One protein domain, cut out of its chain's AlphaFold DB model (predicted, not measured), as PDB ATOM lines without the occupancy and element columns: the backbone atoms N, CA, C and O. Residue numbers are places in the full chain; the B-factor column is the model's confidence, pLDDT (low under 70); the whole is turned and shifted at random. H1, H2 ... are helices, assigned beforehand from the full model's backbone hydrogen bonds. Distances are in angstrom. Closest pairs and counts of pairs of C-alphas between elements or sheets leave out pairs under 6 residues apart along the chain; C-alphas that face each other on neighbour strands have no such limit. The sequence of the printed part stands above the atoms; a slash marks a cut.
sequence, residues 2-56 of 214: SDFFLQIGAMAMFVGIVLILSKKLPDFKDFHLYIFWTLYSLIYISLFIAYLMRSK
ATOM      1  N   SER A   2     209.709 181.176 135.676       60.62
ATOM      2  CA  SER A   2     208.565 181.358 136.597       60.62
ATOM      3  C   SER A   2     208.907 181.206 138.087       60.62
ATOM      4  O   SER A   2     208.455 182.006 138.899       60.62
ATOM      5  N   ASP A   3     209.743 180.229 138.445       60.81
ATOM      6  CA  ASP A   3     210.006 179.892 139.855       60.81
ATOM      7  C   ASP A   3     210.874 180.937 140.570       60.81
ATOM      8  O   ASP A   3     210.730 181.164 141.768       60.81
ATOM      9  N   PHE A   4     211.722 181.640 139.816       70.69
ATOM     10  CA  PHE A   4     212.577 182.707 140.333       70.69
ATOM     11  C   PHE A   4     211.762 183.951 140.724       70.69
ATOM     12  O   PHE A   4     211.955 184.517 141.798       70.69
ATOM     13  N   PHE A   5     210.783 184.337 139.897       67.81
ATOM     14  CA  PHE A   5     209.873 185.440 140.220       67.81
ATOM     15  C   PHE A   5     208.927 185.093 141.378       67.81
ATOM     16  O   PHE A   5     208.624 185.959 142.198       67.81
ATOM     17  N   LEU A   6     208.519 183.823 141.496       65.19
ATOM     18  CA  LEU A   6     207.723 183.338 142.624       65.19
ATOM     19  C   LEU A   6     208.508 183.413 143.948       65.19
ATOM     20  O   LEU A   6     207.972 183.869 144.957       65.19
ATOM     21  N   GLN A   7     209.787 183.025 143.935       63.25
ATOM     22  CA  GLN A   7     210.664 183.096 145.108       63.25
ATOM     23  C   GLN A   7     210.933 184.536 145.554       63.25
ATOM     24  O   GLN A   7     210.862 184.830 146.747       63.25
ATOM     25  N   ILE A   8     211.172 185.452 144.611       77.25
ATOM     26  CA  ILE A   8     211.359 186.877 144.922       77.25
ATOM     27  C   ILE A   8     210.072 187.480 145.498       77.25
ATOM     28  O   ILE A   8     210.131 188.208 146.489       77.25
ATOM     29  N   GLY A   9     208.906 187.142 144.936       75.19
ATOM     30  CA  GLY A   9     207.610 187.593 145.448       75.19
ATOM     31  C   GLY A   9     207.319 187.089 146.865       75.19
ATOM     32  O   GLY A   9     206.907 187.868 147.726       75.19
ATOM     33  N   ALA A  10     207.594 185.811 147.141       69.44
ATOM     34  CA  ALA A  10     207.435 185.226 148.472       69.44
ATOM     35  C   ALA A  10     208.395 185.853 149.497       69.44
ATOM     36  O   ALA A  10     207.991 186.154 150.621       69.44
ATOM     37  N   MET A  11     209.643 186.115 149.100       71.56
ATOM     38  CA  MET A  11     210.640 186.748 149.962       71.56
ATOM     39  C   MET A  11     210.287 188.211 150.259       71.56
ATOM     40  O   MET A  11     210.370 188.638 151.408       71.56
ATOM     41  N   ALA A  12     209.807 188.962 149.265       75.69
ATOM     42  CA  ALA A  12     209.331 190.330 149.458       75.69
ATOM     43  C   ALA A  12     208.096 190.391 150.375       75.69
ATOM     44  O   ALA A  12     208.015 191.259 151.245       75.69
ATOM     45  N   MET A  13     207.162 189.443 150.234       76.94
ATOM     46  CA  MET A  13     205.991 189.331 151.109       76.94
ATOM     47  C   MET A  13     206.396 188.997 152.552       76.94
ATOM     48  O   MET A  13     205.907 189.630 153.486       76.94
ATOM     49  N   PHE A  14     207.333 188.064 152.740       77.62
ATOM     50  CA  PHE A  14     207.865 187.709 154.055       77.62
ATOM     51  C   PHE A  14     208.558 188.898 154.733       77.62
ATOM     52  O   PHE A  14     208.249 189.223 155.879       77.62
ATOM     53  N   VAL A  15     209.427 189.609 154.009       77.75
ATOM     54  CA  VAL A  15     210.102 190.817 154.510       77.75
ATOM     55  C   VAL A  15     209.086 191.912 154.850       77.75
ATOM     56  O   VAL A  15     209.196 192.542 155.899       77.75
ATOM     57  N   GLY A  16     208.054 192.097 154.022       79.50
ATOM     58  CA  GLY A  16     206.965 193.035 154.296       79.50
ATOM     59  C   GLY A  16     206.212 192.708 155.588       79.50
ATOM     60  O   GLY A  16     206.002 193.593 156.416       79.50
ATOM     61  N   ILE A  17     205.871 191.435 155.810       78.62
ATOM     62  CA  ILE A  17     205.208 190.971 157.038       78.62
ATOM     63  C   ILE A  17     206.100 191.221 158.262       78.62
ATOM     64  O   ILE A  17     205.625 191.766 159.258       78.62
ATOM     65  N   VAL A  18     207.396 190.904 158.179       73.38
ATOM     66  CA  VAL A  18     208.360 191.121 159.274       73.38
ATOM     67  C   VAL A  18     208.513 192.607 159.612       73.38
ATOM     68  O   VAL A  18     208.524 192.961 160.788       73.38
ATOM     69  N   LEU A  19     208.574 193.492 158.611       75.19
ATOM     70  CA  LEU A  19     208.688 194.942 158.819       75.19
ATOM     71  C   LEU A  19     207.409 195.573 159.393       75.19
ATOM     72  O   LEU A  19     207.476 196.522 160.174       75.19
ATOM     73  N   ILE A  20     206.235 195.057 159.020       75.62
ATOM     74  CA  ILE A  20     204.951 195.504 159.579       75.62
ATOM     75  C   ILE A  20     204.819 195.044 161.034       75.62
ATOM     76  O   ILE A  20     204.408 195.830 161.889       75.62
ATOM     77  N   LEU A  21     205.203 193.798 161.326       68.19
ATOM     78  CA  LEU A  21     205.209 193.255 162.683       68.19
ATOM     79  C   LEU A  21     206.216 193.993 163.573       68.19
ATOM     80  O   LEU A  21     205.856 194.378 164.680       68.19
ATOM     81  N   SER A  22     207.429 194.287 163.089       69.25
ATOM     82  CA  SER A  22     208.449 194.996 163.876       69.25
ATOM     83  C   SER A  22     208.061 196.438 164.211       69.25
ATOM     84  O   SER A  22     208.371 196.914 165.299       69.25
ATOM     85  N   LYS A  23     207.327 197.128 163.327       69.88
ATOM     86  CA  LYS A  23     206.791 198.469 163.616       69.88
ATOM     87  C   LYS A  23     205.582 198.463 164.553       69.88
ATOM     88  O   LYS A  23     205.358 199.458 165.235       69.88
ATOM     89  N   LYS A  24     204.783 197.391 164.566       65.50
ATOM     90  CA  LYS A  24     203.574 197.279 165.404       65.50
ATOM     91  C   LYS A  24     203.802 196.619 166.766       65.50
ATOM     92  O   LYS A  24     202.880 196.629 167.576       65.50
ATOM     93  N   LEU A  25     204.996 196.087 167.029       64.56
ATOM     94  CA  LEU A  25     205.366 195.402 168.273       64.56
ATOM     95  C   LEU A  25     206.422 196.196 169.068       64.56
ATOM     96  O   LEU A  25     207.570 195.763 169.146       64.56
ATOM     97  N   PRO A  26     206.086 197.361 169.654       61.84
ATOM     98  CA  PRO A  26     207.015 198.085 170.520       61.84
ATOM     99  C   PRO A  26     207.172 197.437 171.907       61.84
ATOM    100  O   PRO A  26     208.172 197.691 172.572       61.84
ATOM    101  N   ASP A  27     206.219 196.601 172.343       68.62
ATOM    102  CA  ASP A  27     206.205 195.985 173.675       68.62
ATOM    103  C   ASP A  27     206.078 194.450 173.586       68.62
ATOM    104  O   ASP A  27     205.233 193.904 172.869       68.62
ATOM    105  N   PHE A  28     206.928 193.729 174.324       65.12
ATOM    106  CA  PHE A  28     207.041 192.260 174.280       65.12
ATOM    107  C   PHE A  28     205.770 191.560 174.781       65.12
ATOM    108  O   PHE A  28     205.507 190.402 174.449       65.12
ATOM    109  N   LYS A  29     204.964 192.275 175.576       67.00
ATOM    110  CA  LYS A  29     203.712 191.766 176.134       67.00
ATOM    111  C   LYS A  29     202.657 191.506 175.074       67.00
ATOM    112  O   LYS A  29     201.916 190.556 175.251       67.00
ATOM    113  N   ASP A  30     202.632 192.225 173.958       69.25
ATOM    114  CA  ASP A  30     201.593 192.025 172.937       69.25
ATOM    115  C   ASP A  30     202.003 191.010 171.858       69.25
ATOM    116  O   ASP A  30     201.177 190.562 171.061       69.25
ATOM    117  N   PHE A  31     203.272 190.584 171.857       70.19
ATOM    118  CA  PHE A  31     203.848 189.682 170.857       70.19
ATOM    119  C   PHE A  31     203.060 188.377 170.696       70.19
ATOM    120  O   PHE A  31     202.770 187.957 169.574       70.19
ATOM    121  N   HIS A  32     202.655 187.768 171.813       72.25
ATOM    122  CA  HIS A  32     201.883 186.523 171.821       72.25
ATOM    123  C   HIS A  32     200.498 186.683 171.170       72.25
ATOM    124  O   HIS A  32     200.038 185.776 170.479       72.25
ATOM    125  N   LEU A  33     199.860 187.849 171.332       72.75
ATOM    126  CA  LEU A  33     198.561 188.150 170.739       72.75
ATOM    127  C   LEU A  33     198.698 188.232 169.212       72.75
ATOM    128  O   LEU A  33     198.005 187.528 168.479       72.75
ATOM    129  N   TYR A  34     199.646 189.032 168.719       74.62
ATOM    130  CA  TYR A  34     199.830 189.238 167.280       74.62
ATOM    131  C   TYR A  34     200.319 187.989 166.549       74.62
ATOM    132  O   TYR A  34     199.825 187.704 165.456       74.62
ATOM    133  N   ILE A  35     201.252 187.224 167.126       80.50
ATOM    134  CA  ILE A  35     201.755 186.005 166.481       80.50
ATOM    135  C   ILE A  35     200.669 184.933 166.403       80.50
ATOM    136  O   ILE A  35     200.514 184.307 165.357       80.50
ATOM    137  N   PHE A  36     199.861 184.781 167.458       81.62
ATOM    138  CA  PHE A  36     198.750 183.838 167.470       81.62
ATOM    139  C   PHE A  36     197.719 184.189 166.396       81.62
ATOM    140  O   PHE A  36     197.387 183.341 165.569       81.62
ATOM    141  N   TRP A  37     197.272 185.449 166.336       77.56
ATOM    142  CA  TRP A  37     196.298 185.888 165.332       77.56
ATOM    143  C   TRP A  37     196.842 185.828 163.905       77.56
ATOM    144  O   TRP A  37     196.107 185.462 162.986       77.56
ATOM    145  N   THR A  38     198.123 186.139 163.706       81.06
ATOM    146  CA  THR A  38     198.755 186.089 162.380       81.06
ATOM    147  C   THR A  38     198.897 184.647 161.899       81.06
ATOM    148  O   THR A  38     198.494 184.343 160.779       81.06
ATOM    149  N   LEU A  39     199.393 183.739 162.747       83.56
ATOM    150  CA  LEU A  39     199.500 182.316 162.416       83.56
ATOM    151  C   LEU A  39     198.125 181.692 162.184       83.56
ATOM    152  O   LEU A  39     197.937 181.004 161.184       83.56
ATOM    153  N   TYR A  40     197.152 181.978 163.052       81.56
ATOM    154  CA  TYR A  40     195.774 181.525 162.881       81.56
ATOM    155  C   TYR A  40     195.195 181.978 161.535       81.56
ATOM    156  O   TYR A  40     194.665 181.161 160.782       81.56
ATOM    157  N   SER A  41     195.358 183.261 161.194       79.31
ATOM    158  CA  SER A  41     194.864 183.822 159.932       79.31
ATOM    159  C   SER A  41     195.558 183.199 158.722       79.31
ATOM    160  O   SER A  41     194.892 182.834 157.759       79.31
ATOM    161  N   LEU A  42     196.882 183.020 158.774       85.50
ATOM    162  CA  LEU A  42     197.647 182.385 157.699       85.50
ATOM    163  C   LEU A  42     197.246 180.922 157.502       85.50
ATOM    164  O   LEU A  42     197.064 180.502 156.360       85.50
ATOM    165  N   ILE A  43     197.059 180.159 158.583       89.19
ATOM    166  CA  ILE A  43     196.574 178.774 158.523       89.19
ATOM    167  C   ILE A  43     195.179 178.744 157.896       89.19
ATOM    168  O   ILE A  43     194.952 177.981 156.960       89.19
ATOM    169  N   TYR A  44     194.263 179.598 158.355       84.62
ATOM    170  CA  TYR A  44     192.896 179.647 157.840       84.62
ATOM    171  C   TYR A  44     192.847 180.020 156.351       84.62
ATOM    172  O   TYR A  44     192.199 179.330 155.567       84.62
ATOM    173  N   ILE A  45     193.584 181.058 155.940       80.38
ATOM    174  CA  ILE A  45     193.699 181.479 154.535       80.38
ATOM    175  C   ILE A  45     194.309 180.359 153.689       80.38
ATOM    176  O   ILE A  45     193.797 180.059 152.613       80.38
ATOM    177  N   SER A  46     195.362 179.703 154.176       83.06
ATOM    178  CA  SER A  46     196.016 178.604 153.459       83.06
ATOM    179  C   SER A  46     195.078 177.410 153.283       83.06
ATOM    180  O   SER A  46     195.004 176.855 152.191       83.06
ATOM    181  N   LEU A  47     194.315 177.047 154.319       84.00
ATOM    182  CA  LEU A  47     193.296 175.997 154.244       84.00
ATOM    183  C   LEU A  47     192.164 176.375 153.284       84.00
ATOM    184  O   LEU A  47     191.733 175.536 152.496       84.00
ATOM    185  N   PHE A  48     191.709 177.627 153.310       77.75
ATOM    186  CA  PHE A  48     190.672 178.129 152.414       77.75
ATOM    187  C   PHE A  48     191.128 178.124 150.947       77.75
ATOM    188  O   PHE A  48     190.411 177.630 150.079       77.75
ATOM    189  N   ILE A  49     192.346 178.593 150.665       78.12
ATOM    190  CA  ILE A  49     192.947 178.539 149.327       78.12
ATOM    191  C   ILE A  49     193.142 177.083 148.892       78.12
ATOM    192  O   ILE A  49     192.755 176.730 147.782       78.12
ATOM    193  N   ALA A  50     193.672 176.214 149.759       82.38
ATOM    194  CA  ALA A  50     193.836 174.792 149.460       82.38
ATOM    195  C   ALA A  50     192.493 174.102 149.169       82.38
ATOM    196  O   ALA A  50     192.419 173.271 148.265       82.38
ATOM    197  N   TYR A  51     191.426 174.472 149.886       79.94
ATOM    198  CA  TYR A  51     190.060 174.021 149.623       79.94
ATOM    199  C   TYR A  51     189.567 174.481 148.243       79.94
ATOM    200  O   TYR A  51     189.124 173.650 147.453       79.94
ATOM    201  N   LEU A  52     189.716 175.771 147.910       74.00
ATOM    202  CA  LEU A  52     189.346 176.309 146.595       74.00
ATOM    203  C   LEU A  52     190.154 175.672 145.454       74.00
ATOM    204  O   LEU A  52     189.608 175.375 144.395       74.00
ATOM    205  N   MET A  53     191.445 175.412 145.665       78.75
ATOM    206  CA  MET A  53     192.315 174.781 144.669       78.75
ATOM    207  C   MET A  53     192.016 173.285 144.486       78.75
ATOM    208  O   MET A  53     192.122 172.777 143.368       78.75
ATOM    209  N   ARG A  54     191.609 172.579 145.552       68.81
ATOM    210  CA  ARG A  54     191.152 171.178 145.489       68.81
ATOM    211  C   ARG A  54     189.736 171.024 144.938       68.81
ATOM    212  O   ARG A  54     189.397 169.932 144.491       68.81
ATOM    213  N   SER A  55     188.934 172.087 144.876       57.72
ATOM    214  CA  SER A  55     187.552 172.034 144.372       57.72
ATOM    215  C   SER A  55     187.431 171.788 142.852       57.72
ATOM    216  O   SER A  55     186.352 171.963 142.282       57.72
ATOM    217  N   LYS A  56     188.516 171.380 142.175       56.78
ATOM    218  CA  LYS A  56     188.477 170.850 140.804       56.78
ATOM    219  C   LYS A  56     187.919 169.431 140.728       56.78
ATOM    220  O   LYS A  56     187.359 169.072 139.695       56.78
TER     221      LYS A  56
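AT A GLANCE: This is residues 2 to 56 of the 214 residues of an uncharacterized protein of Chitinophagaceae bacterium (UniProt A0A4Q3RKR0). Two long helices, H2 and H1, make a flat, open V, joined at its closed end by the short link of residues 25 to 30. Residues 2 to 16 of H1 and residues 39 to 56, of which 39 to 54 belong to H2, stick out as the two free arms. The printed part has 55 residues with two named helices, H1 then H2, and no named strand; its class is all helix. It is loose, with a radius of gyration of the C-alphas of 14.5 A, and spans 44 by 26 by 9 A.

IN THESE COORDINATES: H2, the longest helix, holds residues 31 to 54 and is 33.9 A long, from C-alpha 31 at (203.848, 189.682, 170.857) to C-alpha 54 at (191.152, 171.178, 145.489). H1 holds residues 2 to 24 and is 33.3 A long, beginning with C-alpha 2 at (208.565, 181.358, 136.597).

HOW THE PARTS SIT: H2 and H1 are near each other, with 8 pairs of C-alphas within 10 A and the closest pair 8.1 A apart. In both helices every O i to N i+4 pair is within hydrogen-bond range.

THE WHOLE: The C-alphas of Asp 27 and Lys 56, the two farthest apart, are 45.0 A apart. The printed part has no cut. Mean pLDDT of the printed part is 73.8; 19 residues are under 70, among them 21 to 30.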